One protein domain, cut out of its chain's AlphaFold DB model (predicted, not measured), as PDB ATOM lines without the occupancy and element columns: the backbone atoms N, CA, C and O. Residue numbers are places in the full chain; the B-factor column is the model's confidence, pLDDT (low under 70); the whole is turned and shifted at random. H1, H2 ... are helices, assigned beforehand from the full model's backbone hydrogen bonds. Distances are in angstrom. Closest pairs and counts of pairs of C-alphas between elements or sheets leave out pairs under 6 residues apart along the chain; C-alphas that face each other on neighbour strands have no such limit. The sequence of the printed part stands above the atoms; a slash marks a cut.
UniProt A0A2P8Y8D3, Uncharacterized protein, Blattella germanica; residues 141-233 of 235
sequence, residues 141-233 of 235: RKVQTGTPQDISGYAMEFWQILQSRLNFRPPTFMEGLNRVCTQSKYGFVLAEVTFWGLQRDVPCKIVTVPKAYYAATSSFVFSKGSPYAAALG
ATOM      1  N   ARG A 141      26.765  55.298 -10.338       70.81
ATOM      2  CA  ARG A 141      27.712  54.644  -9.438       70.81
ATOM      3  C   ARG A 141      28.510  55.731  -8.719       70.81
ATOM      4  O   ARG A 141      29.180  56.525  -9.379       70.81
ATOM      5  N   LYS A 142      28.500  55.741  -7.386       66.69
ATOM      6  CA  LYS A 142      29.456  56.554  -6.632       66.69
ATOM      7  C   LYS A 142      30.830  55.909  -6.730       66.69
ATOM      8  O   LYS A 142      31.010  54.723  -6.453       66.69
ATOM      9  N   VAL A 143      31.813  56.703  -7.128       60.12
ATOM     10  CA  VAL A 143      33.218  56.306  -7.089       60.12
ATOM     11  C   VAL A 143      33.693  56.503  -5.651       60.12
ATOM     12  O   VAL A 143      34.158  57.578  -5.293       60.12
ATOM     13  N   GLN A 144      33.524  55.496  -4.795       53.28
ATOM     14  CA  GLN A 144      34.229  55.444  -3.514       53.28
ATOM     15  C   GLN A 144      34.999  54.132  -3.394       53.28
ATOM     16  O   GLN A 144      34.472  53.037  -3.579       53.28
ATOM     17  N   THR A 145      36.293  54.281  -3.131       44.03
ATOM     18  CA  THR A 145      37.264  53.218  -2.899       44.03
ATOM     19  C   THR A 145      37.005  52.565  -1.544       44.03
ATOM     20  O   THR A 145      37.212  53.200  -0.514       44.03
ATOM     21  N   GLY A 146      36.598  51.293  -1.541       45.41
ATOM     22  CA  GLY A 146      36.702  50.421  -0.363       45.41
ATOM     23  C   GLY A 146      35.401  49.894   0.247       45.41
ATOM     24  O   GLY A 146      35.476  49.081   1.163       45.41
ATOM     25  N   THR A 147      34.222  50.277  -0.249       40.75
ATOM     26  CA  THR A 147      32.927  49.721   0.195       40.75
ATOM     27  C   THR A 147      32.129  49.139  -0.978       40.75
ATOM     28  O   THR A 147      32.392  49.489  -2.132       40.75
ATOM     29  N   PRO A 148      31.177  48.212  -0.732       46.00
ATOM     30  CA  PRO A 148      30.354  47.645  -1.795       46.00
ATOM     31  C   PRO A 148      29.625  48.776  -2.525       46.00
ATOM     32  O   PRO A 148      28.889  49.526  -1.893       46.00
ATOM     33  N   GLN A 149      29.889  48.892  -3.829       54.16
ATOM     34  CA  GLN A 149      29.364  49.875  -4.790       54.16
ATOM     35  C   GLN A 149      28.116  50.626  -4.314       54.16
ATOM     36  O   GLN A 149      26.998  50.129  -4.446       54.16
ATOM     37  N   ASP A 150      28.315  51.837  -3.797       64.81
ATOM     38  CA  ASP A 150      27.212  52.716  -3.431       64.81
ATOM     39  C   ASP A 150      26.585  53.280  -4.722       64.81
ATOM     40  O   ASP A 150      27.268  53.871  -5.567       64.81
ATOM     41  N   ILE A 151      25.294  53.025  -4.927       71.31
ATOM     42  CA  ILE A 151      24.537  53.446  -6.113       71.31
ATOM     43  C   ILE A 151      23.620  54.587  -5.681       71.31
ATOM     44  O   ILE A 151      22.867  54.459  -4.718       71.31
ATOM     45  N   SER A 152      23.667  55.702  -6.404       72.06
ATOM     46  CA  SER A 152      22.869  56.902  -6.150       72.06
ATOM     47  C   SER A 152      22.080  57.333  -7.384       72.06
ATOM     48  O   SER A 152      22.053  56.615  -8.377       72.06
ATOM     49  N   GLY A 153      21.451  58.508  -7.340       76.19
ATOM     50  CA  GLY A 153      20.635  59.051  -8.428       76.19
ATOM     51  C   GLY A 153      19.143  59.015  -8.104       76.19
ATOM     52  O   GLY A 153      18.723  58.381  -7.133       76.19
ATOM     53  N   TYR A 154      18.337  59.693  -8.922       73.12
ATOM     54  CA  TYR A 154      16.908  59.896  -8.645       73.12
ATOM     55  C   TYR A 154      16.121  58.603  -8.429       73.12
ATOM     56  O   TYR A 154      15.264  58.541  -7.550       73.12
ATOM     57  N   ALA A 155      16.403  57.557  -9.207       75.88
ATOM     58  CA  ALA A 155      15.711  56.282  -9.065       75.88
ATOM     59  C   ALA A 155      16.068  55.598  -7.738       75.88
ATOM     60  O   ALA A 155      15.203  54.971  -7.132       75.88
ATOM     61  N   MET A 156      17.302  55.764  -7.249       75.44
ATOM     62  CA  MET A 156      17.717  55.234  -5.948       75.44
ATOM     63  C   MET A 156      17.123  56.027  -4.786       75.44
ATOM     64  O   MET A 156      16.668  55.418  -3.820       75.44
ATOM     65  N   GLU A 157      17.063  57.355  -4.883       76.62
ATOM     66  CA  GLU A 157      16.386  58.200  -3.889       76.62
ATOM     67  C   GLU A 157      14.894  57.868  -3.812       76.62
ATOM     68  O   GLU A 157      14.350  57.627  -2.734       76.62
ATOM     69  N   PHE A 158      14.236  57.760  -4.968       78.38
ATOM     70  CA  PHE A 158      12.840  57.348  -5.047       78.38
ATOM     71  C   PHE A 158      12.626  55.946  -4.468       78.38
ATOM     72  O   PHE A 158      11.692  55.722  -3.695       78.38
ATOM     73  N   TRP A 159      13.516  55.004  -4.777       78.38
ATOM     74  CA  TRP A 159      13.465  53.656  -4.224       78.38
ATOM     75  C   TRP A 159      13.625  53.640  -2.702       78.38
ATOM     76  O   TRP A 159      12.885  52.927  -2.028       78.38
ATOM     77  N   GLN A 160      14.521  54.456  -2.143       74.00
ATOM     78  CA  GLN A 160      14.683  54.619  -0.693       74.00
ATOM     79  C   GLN A 160      13.432  55.220  -0.042       74.00
ATOM     80  O   GLN A 160      13.009  54.754   1.020       74.00
ATOM     81  N   ILE A 161      12.793  56.200  -0.689       79.75
ATOM     82  CA  ILE A 161      11.514  56.762  -0.232       79.75
ATOM     83  C   ILE A 161      10.445  55.669  -0.200       79.75
ATOM     84  O   ILE A 161       9.775  55.502   0.820       79.75
ATOM     85  N   LEU A 162      10.301  54.894  -1.279       79.62
ATOM     86  CA  LEU A 162       9.354  53.781  -1.323       79.62
ATOM     87  C   LEU A 162       9.678  52.732  -0.258       79.62
ATOM     88  O   LEU A 162       8.772  52.267   0.427       79.62
ATOM     89  N   GLN A 163      10.950  52.384  -0.081       76.44
ATOM     90  CA  GLN A 163      11.398  51.422   0.921       76.44
ATOM     91  C   GLN A 163      11.019  51.864   2.334       76.44
ATOM     92  O   GLN A 163      10.511  51.058   3.111       76.44
ATOM     93  N   SER A 164      11.233  53.141   2.650       78.12
ATOM     94  CA  SER A 164      10.882  53.731   3.941       78.12
ATOM     95  C   SER A 164       9.368  53.783   4.149       78.12
ATOM     96  O   SER A 164       8.874  53.350   5.189       78.12
ATOM     97  N   ARG A 165       8.619  54.264   3.152       79.44
ATOM     98  CA  ARG A 165       7.161  54.447   3.242       79.44
ATOM     99  C   ARG A 165       6.405  53.128   3.274       79.44
ATOM    100  O   ARG A 165       5.410  53.032   3.980       79.44
ATOM    101  N   LEU A 166       6.870  52.155   2.497       77.31
ATOM    102  CA  LEU A 166       6.205  50.875   2.300       77.31
ATOM    103  C   LEU A 166       6.843  49.744   3.109       77.31
ATOM    104  O   LEU A 166       6.335  48.634   3.061       77.31
ATOM    105  N   ASN A 167       7.935  49.978   3.842       76.62
ATOM    106  CA  ASN A 167       8.598  48.981   4.689       76.62
ATOM    107  C   ASN A 167       8.864  47.650   3.953       76.62
ATOM    108  O   ASN A 167       8.396  46.580   4.350       76.62
ATOM    109  N   PHE A 168       9.609  47.705   2.851       74.06
ATOM    110  CA  PHE A 168      10.141  46.511   2.185       74.06
ATOM    111  C   PHE A 168      11.664  46.446   2.312       74.06
ATOM    112  O   PHE A 168      12.316  47.403   2.722       74.06
ATOM    113  N   ARG A 169      12.251  45.296   1.982       67.25
ATOM    114  CA  ARG A 169      13.703  45.096   1.927       67.25
ATOM    115  C   ARG A 169      14.133  44.903   0.472       67.25
ATOM    116  O   ARG A 169      13.631  43.969  -0.161       67.25
ATOM    117  N   PRO A 170      15.026  45.739  -0.080       61.03
ATOM    118  CA  PRO A 170      15.594  45.470  -1.387       61.03
ATOM    119  C   PRO A 170      16.674  44.392  -1.270       61.03
ATOM    120  O   PRO A 170      17.464  44.438  -0.327       61.03
ATOM    121  N   PRO A 171      16.766  43.440  -2.211       65.56
ATOM    122  CA  PRO A 171      18.017  42.735  -2.399       65.56
ATOM    123  C   PRO A 171      19.025  43.698  -3.031       65.56
ATOM    124  O   PRO A 171      18.691  44.433  -3.964       65.56
ATOM    125  N   THR A 172      20.267  43.683  -2.560       71.19
ATOM    126  CA  THR A 172      21.360  44.320  -3.310       71.19
ATOM    127  C   THR A 172      21.587  43.558  -4.620       71.19
ATOM    128  O   THR A 172      21.216  42.385  -4.735       71.19
ATOM    129  N   PHE A 173      22.226  44.177  -5.620       76.19
ATOM    130  CA  PHE A 173      22.595  43.445  -6.839       76.19
ATOM    131  C   PHE A 173      23.460  42.219  -6.528       76.19
ATOM    132  O   PHE A 173      23.236  41.161  -7.110       76.19
ATOM    133  N   MET A 174      24.364  42.324  -5.548       77.06
ATOM    134  CA  MET A 174      25.179  41.197  -5.089       77.06
ATOM    135  C   MET A 174      24.366  40.101  -4.411       77.06
ATOM    136  O   MET A 174      24.605  38.925  -4.668       77.06
ATOM    137  N   GLU A 175      23.370  40.445  -3.598       80.50
ATOM    138  CA  GLU A 175      22.463  39.445  -3.034       80.50
ATOM    139  C   GLU A 175      21.643  38.751  -4.134       80.50
ATOM    140  O   GLU A 175      21.455  37.532  -4.102       80.50
ATOM    141  N   GLY A 176      21.187  39.511  -5.135       78.25
ATOM    142  CA  GLY A 176      20.502  38.980  -6.310       78.25
ATOM    143  C   GLY A 176      21.366  37.991  -7.093       78.25
ATOM    144  O   GLY A 176      20.908  36.882  -7.371       78.25
ATOM    145  N   LEU A 177      22.619  38.358  -7.377       84.62
ATOM    146  CA  LEU A 177      23.599  37.519  -8.075       84.62
ATOM    147  C   LEU A 177      23.993  36.284  -7.252       84.62
ATOM    148  O   LEU A 177      24.014  35.176  -7.786       84.62
ATOM    149  N   ASN A 178      24.202  36.428  -5.942       86.38
ATOM    150  CA  ASN A 178      24.513  35.303  -5.056       86.38
ATOM    151  C   ASN A 178      23.373  34.267  -5.024       86.38
ATOM    152  O   ASN A 178      23.600  33.059  -4.969       86.38
ATOM    153  N   ARG A 179      22.119  34.720  -5.120       84.56
ATOM    154  CA  ARG A 179      20.958  33.823  -5.213       84.56
ATOM    155  C   ARG A 179      20.865  33.092  -6.546       84.56
ATOM    156  O   ARG A 179      20.438  31.945  -6.532       84.56
ATOM    157  N   VAL A 180      21.301  33.693  -7.659       88.38
ATOM    158  CA  VAL A 180      21.429  32.959  -8.937       88.38
ATOM    159  C   VAL A 180      22.383  31.774  -8.775       88.38
ATOM    160  O   VAL A 180      22.123  30.702  -9.308       88.38
ATOM    161  N   CYS A 181      23.450  31.944  -7.991       89.69
ATOM    162  CA  CYS A 181      24.428  30.887  -7.743       89.69
ATOM    163  C   CYS A 181      23.956  29.820  -6.745       89.69
ATOM    164  O   CYS A 181      24.339  28.659  -6.860       89.69
ATOM    165  N   THR A 182      23.160  30.201  -5.743       91.44
ATOM    166  CA  THR A 182      22.832  29.329  -4.597       91.44
ATOM    167  C   THR A 182      21.441  28.705  -4.661       91.44
ATOM    168  O   THR A 182      21.205  27.682  -4.020       91.44
ATOM    169  N   GLN A 183      20.501  29.290  -5.409       86.75
ATOM    170  CA  GLN A 183      19.121  28.813  -5.485       86.75
ATOM    171  C   GLN A 183      18.852  28.120  -6.818       86.75
ATOM    172  O   GLN A 183      19.072  28.678  -7.893       86.75
ATOM    173  N   SER A 184      18.293  26.910  -6.755       82.88
ATOM    174  CA  SER A 184      17.817  26.228  -7.955       82.88
ATOM    175  C   SER A 184      16.598  26.960  -8.536       82.88
ATOM    176  O   SER A 184      15.737  27.452  -7.806       82.88
ATOM    177  N   LYS A 185      16.523  27.034  -9.873       83.38
ATOM    178  CA  LYS A 185      15.427  27.679 -10.625       83.38
ATOM    179  C   LYS A 185      15.224  29.167 -10.286       83.38
ATOM    180  O   LYS A 185      14.094  29.630 -10.143       83.38
ATOM    181  N   TYR A 186      16.315  29.922 -10.179       81.94
ATOM    182  CA  TYR A 186      16.280  31.352  -9.880       81.94
ATOM    183  C   TYR A 186      16.779  32.194 -11.060       81.94
ATOM    184  O   TYR A 186      17.911  32.033 -11.508       81.94
ATOM    185  N   GLY A 187      15.943  33.117 -11.543       80.81
ATOM    186  CA  GLY A 187      16.321  34.144 -12.517       80.81
ATOM    187  C   GLY A 187      16.464  35.510 -11.849       80.81
ATOM    188  O   GLY A 187      15.673  35.863 -10.968       80.81
ATOM    189  N   PHE A 188      17.460  36.288 -12.269       82.31
ATOM    190  CA  PHE A 188      17.663  37.660 -11.812       82.31
ATOM    191  C   PHE A 188      17.847  38.586 -13.006       82.31
ATOM    192  O   PHE A 188      18.576  38.263 -13.939       82.31
ATOM    193  N   VAL A 189      17.162  39.726 -12.974       77.38
ATOM    194  CA  VAL A 189      17.200  40.725 -14.038       77.38
ATOM    195  C   VAL A 189      18.019  41.906 -13.541       77.38
ATOM    196  O   VAL A 189      17.729  42.465 -12.485       77.38
ATOM    197  N   LEU A 190      19.037  42.279 -14.304       73.31
ATOM    198  CA  LEU A 190      19.863  43.455 -14.076       73.31
ATOM    199  C   LEU A 190      20.357  43.993 -15.417       73.31
ATOM    200  O   LEU A 190      20.386  43.261 -16.405       73.31
ATOM    201  N   ALA A 191      20.745  45.266 -15.450       71.00
ATOM    202  CA  ALA A 191      21.373  45.833 -16.631       71.00
ATOM    203  C   ALA A 191      22.733  45.173 -16.890       71.00
ATOM    204  O   ALA A 191      23.499  44.921 -15.957       71.00
ATOM    205  N   GLU A 192      23.043  44.938 -18.162       72.31
ATOM    206  CA  GLU A 192      24.290  44.297 -18.582       72.31
ATOM    207  C   GLU A 192      25.523  45.050 -18.058       72.31
ATOM    208  O   GLU A 192      26.425  44.449 -17.478       72.31
ATOM    209  N   VAL A 193      25.516  46.383 -18.140       65.38
ATOM    210  CA  VAL A 193      26.579  47.250 -17.598       65.38
ATOM    211  C   VAL A 193      26.813  47.052 -16.096       65.38
ATOM    212  O   VAL A 193      27.952  47.063 -15.630       65.38
ATOM    213  N   THR A 194      25.747  46.813 -15.327       66.94
ATOM    214  CA  THR A 194      25.827  46.543 -13.887       66.94
ATOM    215  C   THR A 194      26.449  45.174 -13.627       66.94
ATOM    216  O   THR A 194      27.268  45.041 -12.718       66.94
ATOM    217  N   PHE A 195      26.098  44.164 -14.433       80.50
ATOM    218  CA  PHE A 195      26.680  42.826 -14.326       80.50
ATOM    219  C   PHE A 195      28.194  42.855 -14.555       80.50
ATOM    220  O   PHE A 195      28.938  42.356 -13.713       80.50
ATOM    221  N   TRP A 196      28.658  43.512 -15.623       77.94
ATOM    222  CA  TRP A 196      30.091  43.645 -15.912       77.94
ATOM    223  C   TRP A 196      30.868  44.286 -14.755       77.94
ATOM    224  O   TRP A 196      31.974  43.856 -14.427       77.94
ATOM    225  N   GLY A 197      30.267  45.268 -14.081       75.88
ATOM    226  CA  GLY A 197      30.862  45.930 -12.922       75.88
ATOM    227  C   GLY A 197      30.907  45.096 -11.637       75.88
ATOM    228  O   GLY A 197      31.582  45.516 -10.696       75.88
ATOM    229  N   LEU A 198      30.193  43.969 -11.570       79.81
ATOM    230  CA  LEU A 198      30.088  43.089 -10.396       79.81
ATOM    231  C   LEU A 198      30.632  41.681 -10.651       79.81
ATOM    232  O   LEU A 198      30.856  40.939  -9.704       79.81
ATOM    233  N   GLN A 199      30.866  41.307 -11.911       83.31
ATOM    234  CA  GLN A 199      31.188  39.943 -12.332       83.31
ATOM    235  C   GLN A 199      32.361  39.315 -11.568       83.31
ATOM    236  O   GLN A 199      32.353  38.110 -11.339       83.31
ATOM    237  N   ARG A 200      33.356  40.118 -11.169       84.25
ATOM    238  CA  ARG A 200      34.528  39.641 -10.417       84.25
ATOM    239  C   ARG A 200      34.181  39.128  -9.019       84.25
ATOM    240  O   ARG A 200      34.871  38.245  -8.527       84.25
ATOM    241  N   ASP A 201      33.115  39.653  -8.424       85.31
ATOM    242  CA  ASP A 201      32.695  39.339  -7.058       85.31
ATOM    243  C   ASP A 201      31.605  38.251  -7.022       85.31
ATOM    244  O   ASP A 201      31.172  37.824  -5.950       85.31
ATOM    245  N   VAL A 202      31.125  37.792  -8.189       87.56
ATOM    246  CA  VAL A 202      30.067  36.779  -8.285       87.56
ATOM    247  C   VAL A 202      30.662  35.377  -8.096       87.56
ATOM    248  O   VAL A 202      31.566  34.997  -8.837       87.56
ATOM    249  N   PRO A 203      30.131  34.553  -7.171       89.12
ATOM    250  CA  PRO A 203      30.736  33.267  -6.810       89.12
ATOM    251  C   PRO A 203      30.535  32.156  -7.855       89.12
ATOM    252  O   PRO A 203      30.972  31.027  -7.647       89.12
ATOM    253  N   CYS A 204      29.852  32.437  -8.966       92.00
ATOM    254  CA  CYS A 204      29.597  31.465 -10.021       92.00
ATOM    255  C   CYS A 204      29.584  32.107 -11.411       92.00
ATOM    256  O   CYS A 204      29.419  33.317 -11.577       92.00
ATOM    257  N   LYS A 205      29.705  31.263 -12.437       92.56
ATOM    258  CA  LYS A 205      29.529  31.674 -13.829       92.56
ATOM    259  C   LYS A 205      28.043  31.898 -14.116       92.56
ATOM    260  O   LYS A 205      27.271  30.946 -14.185       92.56
ATOM    261  N   ILE A 206      27.665  33.154 -14.328       89.38
ATOM    262  CA  ILE A 206      26.314  33.529 -14.751       89.38
ATOM    263  C   ILE A 206      26.195  33.366 -16.266       89.38
ATOM    264  O   ILE A 206      27.094  33.742 -17.017       89.38
ATOM    265  N   VAL A 207      25.070  32.810 -16.709       90.06
ATOM    266  CA  VAL A 207      24.697  32.718 -18.123       90.06
ATOM    267  C   VAL A 207      23.472  33.585 -18.371       90.06
ATOM    268  O   VAL A 207      22.518  33.566 -17.591       90.06
ATOM    269  N   THR A 208      23.498  34.369 -19.445       84.75
ATOM    270  CA  THR A 208      22.334  35.145 -19.872       84.75
ATOM    271  C   THR A 208      21.309  34.212 -20.507       84.75
ATOM    272  O   THR A 208      21.663  33.254 -21.197       84.75
ATOM    273  N   VAL A 209      20.022  34.470 -20.270       83.50
ATOM    274  CA  VAL A 209      18.949  33.748 -20.963       83.50
ATOM    275  C   VAL A 209      18.764  34.409 -22.331       83.50
ATOM    276  O   VAL A 209      18.399  35.587 -22.383       83.50
ATOM    277  N   PRO A 210      19.019  33.702 -23.448       78.81
ATOM    278  CA  PRO A 210      18.897  34.293 -24.773       78.81
ATOM    279  C   PRO A 210      17.486  34.841 -24.987       78.81
ATOM    280  O   PRO A 210      16.508  34.180 -24.645       78.81
ATOM    281  N   LYS A 211      17.378  36.036 -25.579       77.38
ATOM    282  CA  LYS A 211      16.100  36.715 -25.880       77.38
ATOM    283  C   LYS A 211      15.254  37.096 -24.651       77.38
ATOM    284  O   LYS A 211      14.119  37.529 -24.822       77.38
ATOM    285  N   ALA A 212      15.786  36.990 -23.432       72.69
ATOM    286  CA  ALA A 212      15.127  37.484 -22.226       72.69
ATOM    287  C   ALA A 212      15.617  38.901 -21.895       72.69
ATOM    288  O   ALA A 212      16.488  39.098 -21.051       72.69
ATOM    289  N   TYR A 213      15.056  39.891 -22.582       68.62
ATOM    290  CA  TYR A 213      15.245  41.309 -22.280       68.62
ATOM    291  C   TYR A 213      13.886  42.011 -22.251       68.62
ATOM    292  O   TYR A 213      12.903  41.505 -22.792       68.62
ATOM    293  N   TYR A 214      13.831  43.177 -21.619       59.00
ATOM    294  CA  TYR A 214      12.688  44.079 -21.709       59.00
ATOM    295  C   TYR A 214      13.166  45.392 -22.319       59.00
ATOM    296  O   TYR A 214      14.241  45.886 -21.983       59.00
ATOM    297  N   ALA A 215      12.385  45.936 -23.248       57.31
ATOM    298  CA  ALA A 215      12.625  47.279 -23.743       57.31
ATOM    299  C   ALA A 215      12.175  48.269 -22.663       57.31
ATOM    300  O   ALA A 215      11.019  48.243 -22.237       57.31
ATOM    301  N   ALA A 216      13.088  49.123 -22.211       54.19
ATOM    302  CA  ALA A 216      12.757  50.261 -21.370       54.19
ATOM    303  C   ALA A 216      12.697  51.508 -22.255       54.19
ATOM    304  O   ALA A 216      13.613  51.765 -23.032       54.19
ATOM    305  N   THR A 217      11.609  52.270 -22.152       53.34
ATOM    306  CA  THR A 217      11.534  53.608 -22.751       53.34
ATOM    307  C   THR A 217      12.061  54.594 -21.720       53.34
ATOM    308  O   THR A 217      11.434  54.764 -20.674       53.34
ATOM    309  N   SER A 218      13.214  55.212 -21.979       49.12
ATOM    310  CA  SER A 218      13.673  56.359 -21.198       49.12
ATOM    311  C   SER A 218      13.083  57.641 -21.786       49.12
ATOM    312  O   SER A 218      12.896  57.771 -22.996       49.12
ATOM    313  N   SER A 219      12.726  58.586 -20.918       48.62
ATOM    314  CA  SER A 219      12.203  59.889 -21.322       48.62
ATOM    315  C   SER A 219      12.932  60.987 -20.568       48.62
ATOM    316  O   SER A 219      12.997  60.949 -19.338       48.62
ATOM    317  N   PHE A 220      13.413  61.990 -21.294       50.00
ATOM    318  CA  PHE A 220      14.013  63.185 -20.716       50.00
ATOM    319  C   PHE A 220      12.948  64.273 -20.573       50.00
ATOM    320  O   PHE A 220      12.223  64.576 -21.521       50.00
ATOM    321  N   VAL A 221      12.849  64.864 -19.381       58.19
ATOM    322  CA  VAL A 221      11.999  66.034 -19.141       58.19
ATOM    323  C   VAL A 221      12.874  67.276 -19.234       58.19
ATOM    324  O   VAL A 221      13.834  67.415 -18.479       58.19
ATOM    325  N   PHE A 222      12.535  68.187 -20.143       66.44
ATOM    326  CA  PHE A 222      13.211  69.476 -20.281       66.44
ATOM    327  C   PHE A 222      12.335  70.599 -19.731       66.44
ATOM    328  O   PHE A 222      11.119  70.614 -19.936       66.44
ATOM    329  N   SER A 223      12.954  71.570 -19.060       60.00
ATOM    330  CA  SER A 223      12.294  72.831 -18.728       60.00
ATOM    331  C   SER A 223      11.997  73.632 -20.000       60.00
ATOM    332  O   SER A 223      12.724  73.562 -20.995       60.00
ATOM    333  N   LYS A 224      10.916  74.421 -19.974       69.94
ATOM    334  CA  LYS A 224      10.571  75.331 -21.073       69.94
ATOM    335  C   LYS A 224      11.727  76.319 -21.292       69.94
ATOM    336  O   LYS A 224      12.141  76.982 -20.348       69.94
ATOM    337  N   GLY A 225      12.241  76.391 -22.523       75.00
ATOM    338  CA  GLY A 225      13.409  77.210 -22.877       75.00
ATOM    339  C   GLY A 225      14.770  76.535 -22.662       75.00
ATOM    340  O   GLY A 225      15.794  77.201 -22.785       75.00
ATOM    341  N   SER A 226      14.814  75.236 -22.342       69.56
ATOM    342  CA  SER A 226      16.082  74.506 -22.250       69.56
ATOM    343  C   SER A 226      16.812  74.497 -23.602       69.56
ATOM    344  O   SER A 226      16.213  74.088 -24.600       69.56
ATOM    345  N   PRO A 227      18.110  74.857 -23.655       73.44
ATOM    346  CA  PRO A 227      18.885  74.839 -24.899       73.44
ATOM    347  C   PRO A 227      19.023  73.427 -25.494       73.44
ATOM    348  O   PRO A 227      19.272  73.279 -26.686       73.44
ATOM    349  N   TYR A 228      18.804  72.378 -24.693       61.69
ATOM    350  CA  TYR A 228      18.832  70.983 -25.141       61.69
ATOM    351  C   TYR A 228      17.556  70.547 -25.877       61.69
ATOM    352  O   TYR A 228      17.584  69.549 -26.592       61.69
ATOM    353  N   ALA A 229      16.450  71.292 -25.753       65.19
ATOM    354  CA  ALA A 229      15.215  70.990 -26.476       65.19
ATOM    355  C   ALA A 229      15.366  71.214 -27.994       65.19
ATOM    356  O   ALA A 229      14.849  70.426 -28.784       65.19
ATOM    357  N   ALA A 230      16.138  72.235 -28.392       65.06
ATOM    358  CA  ALA A 230      16.405  72.559 -29.795       65.06
ATOM    359  C   ALA A 230      17.232  71.469 -30.503       65.06
ATOM    360  O   ALA A 230      17.006  71.174 -31.673       65.06
ATOM    361  N   ALA A 231      18.140  70.804 -29.780       61.62
ATOM    362  CA  ALA A 231      18.958  69.715 -30.319       61.62
ATOM    363  C   ALA A 231      18.148  68.447 -30.662       61.62
ATOM    364  O   ALA A 231      18.638  67.582 -31.384       61.62
ATOM    365  N   LEU A 232      16.916  68.332 -30.153       62.25
ATOM    366  CA  LEU A 232      16.030  67.182 -30.354       62.25
ATOM    367  C   LEU A 232      14.884  67.467 -31.341       62.25
ATOM    368  O   LEU A 232      13.936  66.688 -31.420       62.25
ATOM    369  N   GLY A 233      14.975  68.560 -32.110       51.19
ATOM    370  CA  GLY A 233      14.103  68.803 -33.264       51.19
ATOM    371  C   GLY A 233      12.693  69.293 -32.933       51.19
ATOM    372  O   GLY A 233      11.776  69.061 -33.716       51.19
TER     373      GLY A 233
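This is residues 141 to 233 of the 235 residues of an uncharacterized protein of Blattella germanica (UniProt A0A2P8Y8D3). There is little regular structure: four separate short helices are strung on loops, H2 and H3 sit with the loop after H3 in a loose body, H1 lies to one side, and a long arm of chain leads to small H4 at the far end. Residues 161 to 167 and 222 to 228 stick out. The 93 printed residues, 32 of them in H1, H2, H3 and H4 in that order, are all helix in class with no named strand, loose with a radius of gyration of the C-alphas of 17.3 A, and span 52 by 34 by 31 A.

Start at H1, residues 154 to 166, which is apart from H2, residues 173 to 182. H3, residues 192 to 196, is only just apart from H2, at 8.3 A. H4, residues 227 to 230, is apart from the other three helices, and H1 is apart from H3. In H1, H2 and H3 every O i to N i+4 pair is within hydrogen-bond range; H4 is too short for one, and its single O i to N i+3 pair is not within range.

Find C-alpha 154 at (16.908, 59.896, -8.645); H1 runs 17.8 A to C-alpha 166. H2 runs 14.3 A from C-alpha 173. H4 ends at C-alpha 230, (16.405, 72.559, -29.795).

Look at Ser 184 and Gly 225, whose C-alphas are the farthest apart, 53.3 A. The H3 to H4 link is long, and the printed part has no cut. Mean pLDDT of the printed part is 72.4; residues 142 to 150 and 213 to 224 are among the 33 under 70.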